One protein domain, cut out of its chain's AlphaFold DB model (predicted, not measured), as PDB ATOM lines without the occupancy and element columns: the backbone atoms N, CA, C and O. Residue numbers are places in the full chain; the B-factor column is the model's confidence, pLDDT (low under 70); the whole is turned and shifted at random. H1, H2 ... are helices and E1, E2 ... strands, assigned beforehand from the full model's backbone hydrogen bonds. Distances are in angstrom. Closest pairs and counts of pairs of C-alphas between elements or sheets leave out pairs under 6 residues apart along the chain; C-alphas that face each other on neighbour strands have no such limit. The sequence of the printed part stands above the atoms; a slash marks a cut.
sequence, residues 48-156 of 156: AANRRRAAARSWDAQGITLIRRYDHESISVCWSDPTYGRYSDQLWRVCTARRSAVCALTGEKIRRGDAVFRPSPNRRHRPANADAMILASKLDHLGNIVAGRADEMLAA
ATOM      1  N   ALA A  48      50.797 -32.669  47.431       72.75
ATOM      2  CA  ALA A  48      50.143 -31.404  47.750       72.75
ATOM      3  C   ALA A  48      50.487 -30.310  46.727       72.75
ATOM      4  O   ALA A  48      49.583 -29.629  46.241       72.75
ATOM      5  N   ALA A  49      51.760 -30.177  46.345       70.31
ATOM      6  CA  ALA A  49      52.196 -29.247  45.308       70.31
ATOM      7  C   ALA A  49      51.560 -29.579  43.948       70.31
ATOM      8  O   ALA A  49      51.039 -28.687  43.280       70.31
ATOM      9  N   ASN A  50      51.506 -30.860  43.576       69.56
ATOM     10  CA  ASN A  50      50.833 -31.309  42.360       69.56
ATOM     11  C   ASN A  50      49.328 -31.033  42.395       69.56
ATOM     12  O   ASN A  50      48.789 -30.584  41.390       69.56
ATOM     13  N   ARG A  51      48.655 -31.208  43.542       68.00
ATOM     14  CA  ARG A  51      47.238 -30.822  43.702       68.00
ATOM     15  C   ARG A  51      47.017 -29.320  43.540       68.00
ATOM     16  O   ARG A  51      46.075 -28.928  42.860       68.00
ATOM     17  N   ARG A  52      47.876 -28.481  44.133       67.81
ATOM     18  CA  ARG A  52      47.800 -27.015  43.986       67.81
ATOM     19  C   ARG A  52      47.986 -26.599  42.530       67.81
ATOM     20  O   ARG A  52      47.176 -25.845  42.008       67.81
ATOM     21  N   ARG A  53      49.000 -27.155  41.858       65.44
ATOM     22  CA  ARG A  53      49.231 -26.928  40.426       65.44
ATOM     23  C   ARG A  53      48.049 -27.411  39.594       65.44
ATOM     24  O   ARG A  53      47.591 -26.672  38.746       65.44
ATOM     25  N   ALA A  54      47.510 -28.600  39.868       63.66
ATOM     26  CA  ALA A  54      46.343 -29.140  39.172       63.66
ATOM     27  C   ALA A  54      45.082 -28.275  39.313       63.66
ATOM     28  O   ALA A  54      44.296 -28.202  38.375       63.66
ATOM     29  N   ALA A  55      44.895 -27.610  40.458       61.69
ATOM     30  CA  ALA A  55      43.794 -26.672  40.670       61.69
ATOM     31  C   ALA A  55      43.978 -25.341  39.917       61.69
ATOM     32  O   ALA A  55      42.987 -24.705  39.581       61.69
ATOM     33  N   ALA A  56      45.222 -24.939  39.642       59.28
ATOM     34  CA  ALA A  56      45.543 -23.737  38.869       59.28
ATOM     35  C   ALA A  56      45.512 -23.958  37.343       59.28
ATOM     36  O   ALA A  56      45.670 -23.005  36.587       59.28
ATOM     37  N   ARG A  57      45.336 -25.200  36.876       63.41
ATOM     38  CA  ARG A  57      45.312 -25.525  35.445       63.41
ATOM     39  C   ARG A  57      43.974 -25.155  34.825       63.41
ATOM     40  O   ARG A  57      42.929 -25.607  35.294       63.41
ATOM     41  N   SER A  58      44.015 -24.473  33.687       62.50
ATOM     42  CA  SER A  58      43.012 -24.717  32.659       62.50
ATOM     43  C   SER A  58      43.346 -26.067  32.034       62.50
ATOM     44  O   SER A  58      44.383 -26.213  31.396       62.50
ATOM     45  N   TRP A  59      42.506 -27.073  32.260       67.00
ATOM     46  CA  TRP A  59      42.519 -28.251  31.401       67.00
ATOM     47  C   TRP A  59      41.879 -27.814  30.088       67.00
ATOM     48  O   TRP A  59      40.658 -27.827  29.958       67.00
ATOM     49  N   ASP A  60      42.686 -27.270  29.190       62.97
ATOM     50  CA  ASP A  60      42.243 -26.871  27.872       62.97
ATOM     51  C   ASP A  60      42.126 -28.099  26.967       62.97
ATOM     52  O   ASP A  60      42.892 -29.061  27.043       62.97
ATOM     53  N   ALA A  61      41.138 -28.055  26.078       70.00
ATOM     54  CA  ALA A  61      40.893 -29.123  25.118       70.00
ATOM     55  C   ALA A  61      42.074 -29.341  24.157       70.00
ATOM     56  O   ALA A  61      42.167 -30.403  23.548       70.00
ATOM     57  N   GLN A  62      42.981 -28.362  24.034       72.06
ATOM     58  CA  GLN A  62      44.111 -28.380  23.099       72.06
ATOM     59  C   GLN A  62      45.052 -29.567  23.317       72.06
ATOM     60  O   GLN A  62      45.659 -30.045  22.361       72.06
ATOM     61  N   GLY A  63      45.147 -30.077  24.546       84.31
ATOM     62  CA  GLY A  63      45.964 -31.250  24.824       84.31
ATOM     63  C   GLY A  63      45.335 -32.574  24.393       84.31
ATOM     64  O   GLY A  63      46.051 -33.561  24.255       84.31
ATOM     65  N   ILE A  64      44.020 -32.642  24.184       89.00
ATOM     66  CA  ILE A  64      43.317 -33.896  23.899       89.00
ATOM     67  C   ILE A  64      43.216 -34.093  22.385       89.00
ATOM     68  O   ILE A  64      42.464 -33.402  21.706       89.00
ATOM     69  N   THR A  65      43.942 -35.074  21.852       88.81
ATOM     70  CA  THR A  65      44.022 -35.296  20.396       88.81
ATOM     71  C   THR A  65      43.118 -36.419  19.899       88.81
ATOM     72  O   THR A  65      42.799 -36.474  18.717       88.81
ATOM     73  N   LEU A  66      42.756 -37.368  20.764       89.12
ATOM     74  CA  LEU A  66      41.912 -38.508  20.405       89.12
ATOM     75  C   LEU A  66      41.164 -39.007  21.633       89.12
ATOM     76  O   LEU A  66      41.757 -39.140  22.704       89.12
ATOM     77  N   ILE A  67      39.892 -39.351  21.446       92.50
ATOM     78  CA  ILE A  67      39.102 -40.102  22.416       92.50
ATOM     79  C   ILE A  67      38.491 -41.300  21.700       92.50
ATOM     80  O   ILE A  67      37.790 -41.133  20.704       92.50
ATOM     81  N   ARG A  68      38.745 -42.505  22.209       92.06
ATOM     82  CA  ARG A  68      38.119 -43.742  21.735       92.06
ATOM     83  C   ARG A  68      37.243 -44.298  22.843       92.06
ATOM     84  O   ARG A  68      37.685 -44.426  23.979       92.06
ATOM     85  N   ARG A  69      36.000 -44.636  22.519       90.75
ATOM     86  CA  ARG A  69      35.084 -45.282  23.460       90.75
ATOM     87  C   ARG A  69      35.218 -46.798  23.334       90.75
ATOM     88  O   ARG A  69      35.248 -47.299  22.214       90.75
ATOM     89  N   TYR A  70      35.327 -47.500  24.461       88.56
ATOM     90  CA  TYR A  70      35.317 -48.968  24.482       88.56
ATOM     91  C   TYR A  70      33.943 -49.493  24.893       88.56
ATOM     92  O   TYR A  70      33.387 -50.358  24.227       88.56
ATOM     93  N   ASP A  71      33.381 -48.924  25.956       87.38
ATOM     94  CA  ASP A  71      32.043 -49.217  26.460       87.38
ATOM     95  C   ASP A  71      31.433 -47.948  27.088       87.38
ATOM     96  O   ASP A  71      31.960 -46.839  26.941       87.38
ATOM     97  N   HIS A  72      30.290 -48.074  27.764       87.00
ATOM     98  CA  HIS A  72      29.638 -46.926  28.395       87.00
ATOM     99  C   HIS A  72      30.427 -46.367  29.598       87.00
ATOM    100  O   HIS A  72      30.257 -45.204  29.970       87.00
ATOM    101  N   GLU A  73      31.307 -47.173  30.197       93.12
ATOM    102  CA  GLU A  73      32.026 -46.863  31.430       93.12
ATOM    103  C   GLU A  73      33.503 -46.526  31.213       93.12
ATOM    104  O   GLU A  73      34.161 -46.033  32.134       93.12
ATOM    105  N   SER A  74      34.042 -46.751  30.017       94.75
ATOM    106  CA  SER A  74      35.463 -46.619  29.741       94.75
ATOM    107  C   SER A  74      35.778 -46.079  28.348       94.75
ATOM    108  O   SER A  74      35.158 -46.399  27.330       94.75
ATOM    109  N   ILE A  75      36.801 -45.231  28.324       95.62
ATOM    110  CA  ILE A  75      37.347 -44.608  27.122       95.62
ATOM    111  C   ILE A  75      38.872 -44.668  27.185       95.62
ATOM    112  O   ILE A  75      39.443 -44.720  28.277       95.62
ATOM    113  N   SER A  76      39.544 -44.590  26.044       95.31
ATOM    114  CA  SER A  76      40.933 -44.155  25.997       95.31
ATOM    115  C   SER A  76      41.055 -42.726  25.498       95.31
ATOM    116  O   SER A  76      40.248 -42.245  24.701       95.31
ATOM    117  N   VAL A  77      42.076 -42.037  25.999       94.06
ATOM    118  CA  VAL A  77      42.366 -40.642  25.678       94.06
ATOM    119  C   VAL A  77      43.839 -40.507  25.317       94.06
ATOM    120  O   VAL A  77      44.716 -40.891  26.093       94.06
ATOM    121  N   CYS A  78      44.115 -39.920  24.157       93.56
ATOM    122  CA  CYS A  78      45.437 -39.392  23.840       93.56
ATOM    123  C   CYS A  78      45.508 -37.938  24.300       93.56
ATOM    124  O   CYS A  78      44.704 -37.108  23.874       93.56
ATOM    125  N   TRP A  79      46.479 -37.645  25.158       90.31
ATOM    126  CA  TRP A  79      46.695 -36.335  25.755       90.31
ATOM    127  C   TRP A  79      48.152 -35.909  25.555       90.31
ATOM    128  O   TRP A  79      49.057 -36.684  25.838       90.31
ATOM    129  N   SER A  80      48.408 -34.670  25.152       87.75
ATOM    130  CA  SER A  80      49.721 -34.021  25.214       87.75
ATOM    131  C   SER A  80      49.655 -32.699  25.971       87.75
ATOM    132  O   SER A  80      48.750 -31.905  25.757       87.75
ATOM    133  N   ASP A  81      50.619 -32.461  26.848       82.06
ATOM    134  CA  ASP A  81      50.801 -31.201  27.559       82.06
ATOM    135  C   ASP A  81      52.270 -30.765  27.393       82.06
ATOM    136  O   ASP A  81      53.164 -31.567  27.689       82.06
ATOM    137  N   PRO A  82      52.549 -29.528  26.937       77.19
ATOM    138  CA  PRO A  82      53.918 -29.049  26.726       77.19
ATOM    139  C   PRO A  82      54.814 -29.103  27.972       77.19
ATOM    140  O   PRO A  82      56.032 -29.177  27.857       77.19
ATOM    141  N   THR A  83      54.223 -29.072  29.166       78.75
ATOM    142  CA  THR A  83      54.925 -29.069  30.456       78.75
ATOM    143  C   THR A  83      54.974 -30.458  31.100       78.75
ATOM    144  O   THR A  83      55.900 -30.759  31.851       78.75
ATOM    145  N   TYR A  84      53.978 -31.313  30.848       73.19
ATOM    146  CA  TYR A  84      53.802 -32.581  31.576       73.19
ATOM    147  C   TYR A  84      53.889 -33.840  30.707       73.19
ATOM    148  O   TYR A  84      53.766 -34.954  31.225       73.19
ATOM    149  N   GLY A  85      54.156 -33.670  29.414       84.88
ATOM    150  CA  GLY A  85      54.428 -34.749  28.478       84.88
ATOM    151  C   GLY A  85      53.179 -35.296  27.797       84.88
ATOM    152  O   GLY A  85      52.107 -34.690  27.799       84.88
ATOM    153  N   ARG A  86      53.339 -36.462  27.168       90.19
ATOM    154  CA  ARG A  86      52.302 -37.106  26.361       90.19
ATOM    155  C   ARG A  86      51.868 -38.429  26.981       90.19
ATOM    156  O   ARG A  86      52.696 -39.263  27.338       90.19
ATOM    157  N   TYR A  87      50.561 -38.626  27.047       91.12
ATOM    158  CA  TYR A  87      49.900 -39.873  27.388       91.12
ATOM    159  C   TYR A  87      49.202 -40.403  26.135       91.12
ATOM    160  O   TYR A  87      48.248 -39.798  25.650       91.12
ATOM    161  N   SER A  88      49.683 -41.517  25.595       91.62
ATOM    162  CA  SER A  88      49.081 -42.170  24.429       91.62
ATOM    163  C   SER A  88      48.125 -43.264  24.888       91.62
ATOM    164  O   SER A  88      48.518 -44.103  25.695       91.62
ATOM    165  N   ASP A  89      46.895 -43.246  24.372       92.00
ATOM    166  CA  ASP A  89      45.872 -44.274  24.614       92.00
ATOM    167  C   ASP A  89      45.631 -44.568  26.109       92.00
ATOM    168  O   ASP A  89      45.508 -45.707  26.558       92.00
ATOM    169  N   GLN A  90      45.603 -43.517  26.932       94.00
ATOM    170  CA  GLN A  90      45.443 -43.663  28.373       94.00
ATOM    171  C   GLN A  90      44.015 -44.100  28.700       94.00
ATOM    172  O   GLN A  90      43.072 -43.448  28.268       94.00
ATOM    173  N   LEU A  91      43.845 -45.137  29.527       95.12
ATOM    174  CA  LEU A  91      42.528 -45.602  29.969       95.12
ATOM    175  C   LEU A  91      41.892 -44.644  30.984       95.12
ATOM    176  O   LEU A  91      42.499 -44.298  32.001       95.12
ATOM    177  N   TRP A  92      40.640 -44.282  30.740       96.12
ATOM    178  CA  TRP A  92      39.805 -43.452  31.597       96.12
ATOM    179  C   TRP A  92      38.499 -44.180  31.916       96.12
ATOM    180  O   TRP A  92      37.946 -44.878  31.070       96.12
ATOM    181  N   ARG A  93      38.001 -44.017  33.144       96.00
ATOM    182  CA  ARG A  93      36.764 -44.652  33.622       96.00
ATOM    183  C   ARG A  93      35.757 -43.629  34.116       96.00
ATOM    184  O   ARG A  93      36.147 -42.602  34.681       96.00
ATOM    185  N   VAL A  94      34.479 -43.922  33.913       96.06
ATOM    186  CA  VAL A  94      33.370 -43.113  34.404       96.06
ATOM    187  C   VAL A  94      33.286 -43.199  35.925       96.06
ATOM    188  O   VAL A  94      33.565 -44.224  36.544       96.06
ATOM    189  N   CYS A  95      32.924 -42.087  36.547       96.12
ATOM    190  CA  CYS A  95      32.641 -41.995  37.967       96.12
ATOM    191  C   CYS A  95      31.826 -40.735  38.258       96.12
ATOM    192  O   CYS A  95      31.688 -39.845  37.421       96.12
ATOM    193  N   THR A  96      31.337 -40.620  39.487       97.50
ATOM    194  CA  THR A  96      30.691 -39.398  39.966       97.50
ATOM    195  C   THR A  96      31.730 -38.362  40.396       97.50
ATOM    196  O   THR A  96      32.627 -38.638  41.205       97.50
ATOM    197  N   ALA A  97      31.593 -37.130  39.907       96.38
ATOM    198  CA  ALA A  97      32.420 -36.001  40.297       96.38
ATOM    199  C   ALA A  97      32.252 -35.698  41.793       96.38
ATOM    200  O   ALA A  97      31.192 -35.285  42.262       96.38
ATOM    201  N   ARG A  98      33.330 -35.865  42.565       94.62
ATOM    202  CA  ARG A  98      33.336 -35.584  44.014       94.62
ATOM    203  C   ARG A  98      33.557 -34.108  44.350       94.62
ATOM    204  O   ARG A  98      33.305 -33.696  45.481       94.62
ATOM    205  N   ARG A  99      34.028 -33.320  43.385       91.25
ATOM    206  CA  ARG A  99      34.307 -31.886  43.506       91.25
ATOM    207  C   ARG A  99      33.965 -31.177  42.204       91.25
ATOM    208  O   ARG A  99      33.977 -31.817  41.153       91.25
ATOM    209  N   SER A 100      33.726 -29.874  42.283       91.19
ATOM    210  CA  SER A 100      33.612 -29.030  41.096       91.19
ATOM    211  C   SER A 100      34.939 -28.948  40.344       91.19
ATOM    212  O   SER A 100      36.011 -29.008  40.951       91.19
ATOM    213  N   ALA A 101      34.853 -28.828  39.026       90.00
ATOM    214  CA  ALA A 101      35.995 -28.675  38.132       90.00
ATOM    215  C   ALA A 101      35.537 -28.071  36.800       90.00
ATOM    216  O   ALA A 101      34.402 -27.615  36.669       90.00
ATOM    217  N   VAL A 102      36.425 -28.092  35.816       90.81
ATOM    218  CA  VAL A 102      36.143 -27.753  34.426       90.81
ATOM    219  C   VAL A 102      36.382 -28.999  33.578       90.81
ATOM    220  O   VAL A 102      37.316 -29.760  33.843       90.81
ATOM    221  N   CYS A 103      35.511 -29.230  32.602       92.12
ATOM    222  CA  CYS A 103      35.635 -30.303  31.633       92.12
ATOM    223  C   CYS A 103      36.870 -30.063  30.768       92.12
ATOM    224  O   CYS A 103      36.925 -29.082  30.036       92.12
ATOM    225  N   ALA A 104      37.822 -30.989  30.816       91.06
ATOM    226  CA  ALA A 104      39.060 -30.914  30.050       91.06
ATOM    227  C   ALA A 104      38.826 -30.895  28.534       91.06
ATOM    228  O   ALA A 104      39.650 -30.376  27.800       91.06
ATOM    229  N   LEU A 105      37.706 -31.452  28.064       89.44
ATOM    230  CA  LEU A 105      37.381 -31.515  26.640       89.44
ATOM    231  C   LEU A 105      36.633 -30.277  26.129       89.44
ATOM    232  O   LEU A 105      36.798 -29.904  24.977       89.44
ATOM    233  N   THR A 106      35.768 -29.669  26.943       87.88
ATOM    234  CA  THR A 106      34.839 -28.623  26.468       87.88
ATOM    235  C   THR A 106      34.975 -27.291  27.193       87.88
ATOM    236  O   THR A 106      34.356 -26.316  26.788       87.88
ATOM    237  N   GLY A 107      35.724 -27.229  28.295       88.12
ATOM    238  CA  GLY A 107      35.788 -26.041  29.146       88.12
ATOM    239  C   GLY A 107      34.525 -25.793  29.984       88.12
ATOM    240  O   GLY A 107      34.472 -24.831  30.747       88.12
ATOM    241  N   GLU A 108      33.505 -26.652  29.898       90.38
ATOM    242  CA  GLU A 108      32.270 -26.478  30.668       90.38
ATOM    243  C   GLU A 108      32.456 -26.769  32.161       90.38
ATOM    244  O   GLU A 108      33.269 -27.602  32.571       90.38
ATOM    245  N   LYS A 109      31.657 -26.106  33.000       92.56
ATOM    246  CA  LYS A 109      31.705 -26.294  34.450       92.56
ATOM    247  C   LYS A 109      31.156 -27.664  34.846       92.56
ATOM    248  O   LYS A 109      30.010 -27.987  34.556       92.56
ATOM    249  N   ILE A 110      31.946 -28.404  35.614       94.81
ATOM    250  CA  ILE A 110      31.567 -29.653  36.274       94.81
ATOM    251  C   ILE A 110      31.127 -29.344  37.702       94.81
ATOM    252  O   ILE A 110      31.836 -28.675  38.467       94.81
ATOM    253  N   ARG A 111      29.965 -29.863  38.084       96.06
ATOM    254  CA  ARG A 111      29.412 -29.816  39.437       96.06
ATOM    255  C   ARG A 111      29.634 -31.150  40.142       96.06
ATOM    256  O   ARG A 111      29.864 -32.193  39.535       96.06
ATOM    257  N   ARG A 112      29.596 -31.114  41.473       96.69
ATOM    258  CA  ARG A 112      29.595 -32.342  42.270       96.69
ATOM    259  C   ARG A 112      28.319 -33.127  41.951       96.69
ATOM    260  O   ARG A 112      27.244 -32.541  41.975       96.69
ATOM    261  N   GLY A 113      28.452 -34.427  41.706       97.44
ATOM    262  CA  GLY A 113      27.344 -35.295  41.290       97.44
ATOM    263  C   GLY A 113      27.328 -35.616  39.795       97.44
ATOM    264  O   GLY A 113      26.758 -36.633  39.419       97.44
ATOM    265  N   ASP A 114      28.012 -34.830  38.960       97.00
ATOM    266  CA  ASP A 114      28.044 -35.078  37.517       97.00
ATOM    267  C   ASP A 114      28.788 -36.380  37.182       97.00
ATOM    268  O   ASP A 114      29.789 -36.725  37.820       97.00
ATOM    269  N   ALA A 115      28.333 -37.087  36.146       97.12
ATOM    270  CA  ALA A 115      29.056 -38.222  35.582       97.12
ATOM    271  C   ALA A 115      30.256 -37.724  34.765       97.12
ATOM    272  O   ALA A 115      30.111 -36.942  33.820       97.12
ATOM    273  N   VAL A 116      31.456 -38.170  35.135       96.81
ATOM    274  CA  VAL A 116      32.710 -37.746  34.509       96.81
ATOM    275  C   VAL A 116      33.643 -38.923  34.277       96.81
ATOM    276  O   VAL A 116      33.785 -39.799  35.129       96.81
ATOM    277  N   PHE A 117      34.349 -38.904  33.157       96.25
ATOM    278  CA  PHE A 117      35.501 -39.763  32.935       96.25
ATOM    279  C   PHE A 117      36.735 -39.177  33.624       96.25
ATOM    280  O   PHE A 117      36.969 -37.964  33.579       96.25
ATOM    281  N   ARG A 118      37.536 -40.040  34.253       95.31
ATOM    282  CA  ARG A 118      38.838 -39.698  34.851       95.31
ATOM    283  C   ARG A 118      39.906 -40.700  34.438       95.31
ATOM    284  O   ARG A 118      39.552 -41.865  34.243       95.31
ATOM    285  N   PRO A 119      41.197 -40.315  34.414       94.31
ATOM    286  CA  PRO A 119      42.274 -41.274  34.219       94.31
ATOM    287  C   PRO A 119      42.166 -42.409  35.235       94.31
ATOM    288  O   PRO A 119      42.041 -42.171  36.442       94.31
ATOM    289  N   SER A 120      42.219 -43.646  34.748       92.19
ATOM    290  CA  SER A 120      42.238 -44.815  35.615       92.19
ATOM    291  C   SER A 120      43.496 -44.760  36.494       92.19
ATOM    292  O   SER A 120      44.594 -44.507  35.982       92.19
ATOM    293  N   PRO A 121      43.380 -44.964  37.817       80.44
ATOM    294  CA  PRO A 121      44.517 -44.848  38.716       80.44
ATOM    295  C   PRO A 121      45.595 -45.885  38.378       80.44
ATOM    296  O   PRO A 121      45.344 -47.089  38.362       80.44
ATOM    297  N   ASN A 122      46.822 -45.413  38.154       79.88
ATOM    298  CA  ASN A 122      48.001 -46.267  38.063       79.88
ATOM    299  C   ASN A 122      48.557 -46.508  39.477       79.88
ATOM    300  O   ASN A 122      48.752 -45.568  40.246       79.88
ATOM    301  N   ARG A 123      48.824 -47.774  39.826       74.50
ATOM    302  CA  ARG A 123      49.316 -48.171  41.159       74.50
ATOM    303  C   ARG A 123      50.728 -47.664  41.474       74.50
ATOM    304  O   ARG A 123      51.071 -47.557  42.645       74.50
ATOM    305  N   ARG A 124      51.552 -47.390  40.456       78.94
ATOM    306  CA  ARG A 124      52.972 -47.036  40.639       78.94
ATOM    307  C   ARG A 124      53.207 -45.535  40.794       78.94
ATOM    308  O   ARG A 124      54.056 -45.128  41.577       78.94
ATOM    309  N   HIS A 125      52.468 -44.718  40.048       80.06
ATOM    310  CA  HIS A 125      52.673 -43.272  39.982       80.06
ATOM    311  C   HIS A 125      51.364 -42.552  39.651       80.06
ATOM    312  O   HIS A 125      50.596 -43.007  38.803       80.06
ATOM    313  N   ARG A 126      51.133 -41.397  40.286       84.44
ATOM    314  CA  ARG A 126      49.981 -40.536  40.009       84.44
ATOM    315  C   ARG A 126      50.291 -39.625  38.815       84.44
ATOM    316  O   ARG A 126      51.111 -38.725  38.972       84.44
ATOM    317  N   PRO A 127      49.662 -39.819  37.640       85.19
ATOM    318  CA  PRO A 127      49.968 -39.010  36.464       85.19
ATOM    319  C   PRO A 127      49.624 -37.534  36.695       85.19
ATOM    320  O   PRO A 127      48.764 -37.204  37.514       85.19
ATOM    321  N   ALA A 128      50.273 -36.639  35.949       83.88
ATOM    322  CA  ALA A 128      50.068 -35.200  36.097       83.88
ATOM    323  C   ALA A 128      48.616 -34.790  35.801       83.88
ATOM    324  O   ALA A 128      48.089 -33.885  36.445       83.88
ATOM    325  N   ASN A 129      47.952 -35.504  34.887       88.56
ATOM    326  CA  ASN A 129      46.549 -35.306  34.537       88.56
ATOM    327  C   ASN A 129      45.558 -36.077  35.433       88.56
ATOM    328  O   ASN A 129      44.367 -36.058  35.149       88.56
ATOM    329  N   ALA A 130      45.989 -36.714  36.535       88.50
ATOM    330  CA  ALA A 130      45.124 -37.538  37.404       88.50
ATOM    331  C   ALA A 130      43.875 -36.811  37.938       88.50
ATOM    332  O   ALA A 130      42.895 -37.438  38.343       88.50
ATOM    333  N   ASP A 131      43.935 -35.483  38.000       87.94
ATOM    334  CA  ASP A 131      42.859 -34.634  38.497       87.94
ATOM    335  C   ASP A 131      41.885 -34.162  37.411       87.94
ATOM    336  O   ASP A 131      40.802 -33.680  37.772       87.94
ATOM    337  N   ALA A 132      42.239 -34.337  36.134       90.44
ATOM    338  CA  ALA A 132      41.429 -33.957  34.988       90.44
ATOM    339  C   ALA A 132      40.109 -34.744  34.941       90.44
ATOM    340  O   ALA A 132      39.989 -35.861  35.457       90.44
ATOM    341  N   MET A 133      39.089 -34.113  34.362       93.62
ATOM    342  CA  MET A 133      37.740 -34.659  34.245       93.62
ATOM    343  C   MET A 133      37.178 -34.350  32.866       93.62
ATOM    344  O   MET A 133      37.321 -33.224  32.401       93.62
ATOM    345  N   ILE A 134      36.481 -35.302  32.255       94.19
ATOM    346  CA  ILE A 134      35.701 -35.076  31.031       94.19
ATOM    347  C   ILE A 134      34.237 -35.388  31.345       94.19
ATOM    348  O   ILE A 134      33.951 -36.457  31.876       94.19
ATOM    349  N   LEU A 135      33.313 -34.467  31.049       94.44
ATOM    350  CA  LEU A 135      31.872 -34.700  31.223       94.44
ATOM    351  C   LEU A 135      31.415 -35.869  30.352       94.44
ATOM    352  O   LEU A 135      31.597 -35.836  29.136       94.44
ATOM    353  N   ALA A 136      30.791 -36.877  30.967       94.69
ATOM    354  CA  ALA A 136      30.339 -38.061  30.244       94.69
ATOM    355  C   ALA A 136      29.273 -37.710  29.198       94.69
ATOM    356  O   ALA A 136      29.400 -38.095  28.038       94.69
ATOM    357  N   SER A 137      28.324 -36.847  29.578       92.38
ATOM    358  CA  SER A 137      27.262 -36.376  28.690       92.38
ATOM    359  C   SER A 137      27.804 -35.772  27.396       92.38
ATOM    360  O   SER A 137      27.213 -35.961  26.340       92.38
ATOM    361  N   LYS A 138      28.948 -35.081  27.431       89.12
ATOM    362  CA  LYS A 138      29.518 -34.439  26.240       89.12
ATOM    363  C   LYS A 138      30.118 -35.441  25.259       89.12
ATOM    364  O   LYS A 138      30.079 -35.191  24.061       89.12
ATOM    365  N   LEU A 139      30.610 -36.581  25.740       85.56
ATOM    366  CA  LEU A 139      31.066 -37.660  24.863       85.56
ATOM    367  C   LEU A 139      29.906 -38.408  24.218       85.56
ATOM    368  O   LEU A 139      30.003 -38.762  23.047       85.56
ATOM    369  N   ASP A 140      28.808 -38.600  24.946       77.56
ATOM    370  CA  ASP A 140      27.631 -39.278  24.400       77.56
ATOM    371  C   ASP A 140      26.989 -38.446  23.276       77.56
ATOM    372  O   ASP A 140      26.640 -38.981  22.226       77.56
ATOM    373  N   HIS A 141      26.941 -37.116  23.425       68.56
ATOM    374  CA  HIS A 141      26.482 -36.225  22.351       68.56
ATOM    375  C   HIS A 141      27.377 -36.304  21.104       68.56
ATOM    376  O   HIS A 141      26.862 -36.337  19.990       68.56
ATOM    377  N   LEU A 142      28.705 -36.369  21.269       66.38
ATOM    378  CA  LEU A 142      29.633 -36.501  20.138       66.38
ATOM    379  C   LEU A 142      29.490 -37.855  19.430       66.38
ATOM    380  O   LEU A 142      29.496 -37.896  18.201       66.38
ATOM    381  N   GLY A 143      29.314 -38.944  20.183       61.34
ATOM    382  CA  GLY A 143      29.046 -40.269  19.618       61.34
ATOM    383  C   GLY A 143      27.755 -40.302  18.799       61.34
ATOM    384  O   GLY A 143      27.752 -40.819  17.685       61.34
ATOM    385  N   ASN A 144      26.691 -39.669  19.299       59.19
ATOM    386  CA  ASN A 144      25.401 -39.606  18.610       59.19
ATOM    387  C   ASN A 144      25.455 -38.777  17.315       59.19
ATOM    388  O   ASN A 144      24.811 -39.140  16.336       59.19
ATOM    389  N   ILE A 145      26.244 -37.696  17.277       58.56
ATOM    390  CA  ILE A 145      26.435 -36.883  16.060       58.56
ATOM    391  C   ILE A 145      27.173 -37.677  14.974       58.56
ATOM    392  O   ILE A 145      26.844 -37.568  13.793       58.56
ATOM    393  N   VAL A 146      28.175 -38.472  15.359       56.16
ATOM    394  CA  VAL A 146      28.936 -39.302  14.413       56.16
ATOM    395  C   VAL A 146      28.101 -40.487  13.925       56.16
ATOM    396  O   VAL A 146      28.103 -40.760  12.729       56.16
ATOM    397  N   ALA A 147      27.348 -41.145  14.812       54.72
ATOM    398  CA  ALA A 147      26.450 -42.240  14.444       54.72
ATOM    399  C   ALA A 147      25.330 -41.770  13.500       54.72
ATOM    400  O   ALA A 147      25.147 -42.354  12.438       54.72
ATOM    401  N   GLY A 148      24.663 -40.652  13.817       49.97
ATOM    402  CA  GLY A 148      23.592 -40.111  12.972       49.97
ATOM    403  C   GLY A 148      24.056 -39.725  11.563       49.97
ATOM    404  O   GLY A 148      23.322 -39.919  10.602       49.97
ATOM    405  N   ARG A 149      25.298 -39.243  11.412       51.12
ATOM    406  CA  ARG A 149      25.891 -38.960  10.093       51.12
ATOM    407  C   ARG A 149      26.304 -40.213   9.325       51.12
ATOM    408  O   ARG A 149      26.243 -40.208   8.100       51.12
ATOM    409  N   ALA A 150      26.757 -41.258  10.016       55.06
ATOM    410  CA  ALA A 150      27.114 -42.521   9.377       55.06
ATOM    411  C   ALA A 150      25.871 -43.235   8.821       55.06
ATOM    412  O   ALA A 150      25.927 -43.745   7.704       55.06
ATOM    413  N   ASP A 151      24.754 -43.196   9.551       55.22
ATOM    414  CA  ASP A 151      23.480 -43.774   9.108       55.22
ATOM    415  C   ASP A 151      22.896 -43.020   7.897       55.22
ATOM    416  O   ASP A 151      22.396 -43.644   6.964       55.22
ATOM    417  N   GLU A 152      23.025 -41.689   7.853       51.16
ATOM    418  CA  GLU A 152      22.585 -40.860   6.717       51.16
ATOM    419  C   GLU A 152      23.439 -41.085   5.451       51.16
ATOM    420  O   GLU A 152      22.911 -41.090   4.343       51.16
ATOM    421  N   MET A 153      24.743 -41.350   5.600       50.53
ATOM    422  CA  MET A 153      25.639 -41.708   4.486       50.53
ATOM    423  C   MET A 153      25.449 -43.138   3.958       50.53
ATOM    424  O   MET A 153      25.839 -43.413   2.829       50.53
ATOM    425  N   LEU A 154      24.912 -44.055   4.767       54.56
ATOM    426  CA  LEU A 154      24.609 -45.436   4.364       54.56
ATOM    427  C   LEU A 154      23.207 -45.583   3.752       54.56
ATOM    428  O   LEU A 154      22.931 -46.596   3.112       54.56
ATOM    429  N   ALA A 155      22.334 -44.595   3.959       53.66
ATOM    430  CA  ALA A 155      20.970 -44.562   3.435       53.66
ATOM    431  C   ALA A 155      20.814 -43.762   2.122       53.66
ATOM    432  O   ALA A 155      19.707 -43.719   1.581       53.66
ATOM    433  N   ALA A 156      21.890 -43.140   1.625       46.28
ATOM    434  CA  ALA A 156      21.953 -42.384   0.368       46.28
ATOM    435  C   ALA A 156      22.721 -43.158  -0.713       46.28
ATOM    436  O   ALA A 156      22.331 -43.039  -1.896       46.28
TER     437      ALA A 156
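AT A GLANCE: This is residues 48 to 156 of the 156 residues of the protein "Uncharacterized protein DUF3331" of Paraburkholderia sp. PDC91 (UniProt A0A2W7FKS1). A four-stranded sheet curls like part of a barrel; H2 begins on one face of it and sticks out with residues 144 to 154, while short H1 lies at the opposite end. The 109 printed residues, of mixed class, run H1 E1 E2 E3 E4 H2. The sheet, in that strand order, is a meander, each strand the antiparallel neighbour of the one before. The printed part as a whole is compact, with a radius of gyration of the C-alphas of 14.9 A, and its C-alphas span 56 by 28 by 25 A.

HOW THE PARTS SIT: H1, residues 48 to 56, is not on the sheet. E1, residues 64 to 69, and E2, residues 74 to 81, form a hairpin at 171 degrees, with N 68 and O 76 2.9 A apart. E2 and E3, residues 85 to 96, form another at 139 degrees, with N 87 and O 79 2.7 A apart. E3 bends by 82 degrees at residue 88. E3 and E4, residues 115 to 119, form a third at 146 degrees, with N 95 and O 116 2.8 A apart. H2, residues 136 to 154, is on one face, two layers; its closest C-alphas to E4, Ala 136 and Val 116, are 4.9 A apart. Every O i to N i+4 pair in H1 and H2 is within hydrogen-bond range.

IN THESE COORDINATES: H1 begins at C-alpha 48 (50.143, -31.404, 47.750). E3 is 26.8 A long. H2, 27.5 A, ends at C-alpha 154 (24.609, -45.436, 4.364).

THE WHOLE: The printed part has no cut. Links E3 to E4 and E4 to H2 are long. Residues 50 to 60 and 141 to 156 have pLDDT under 70.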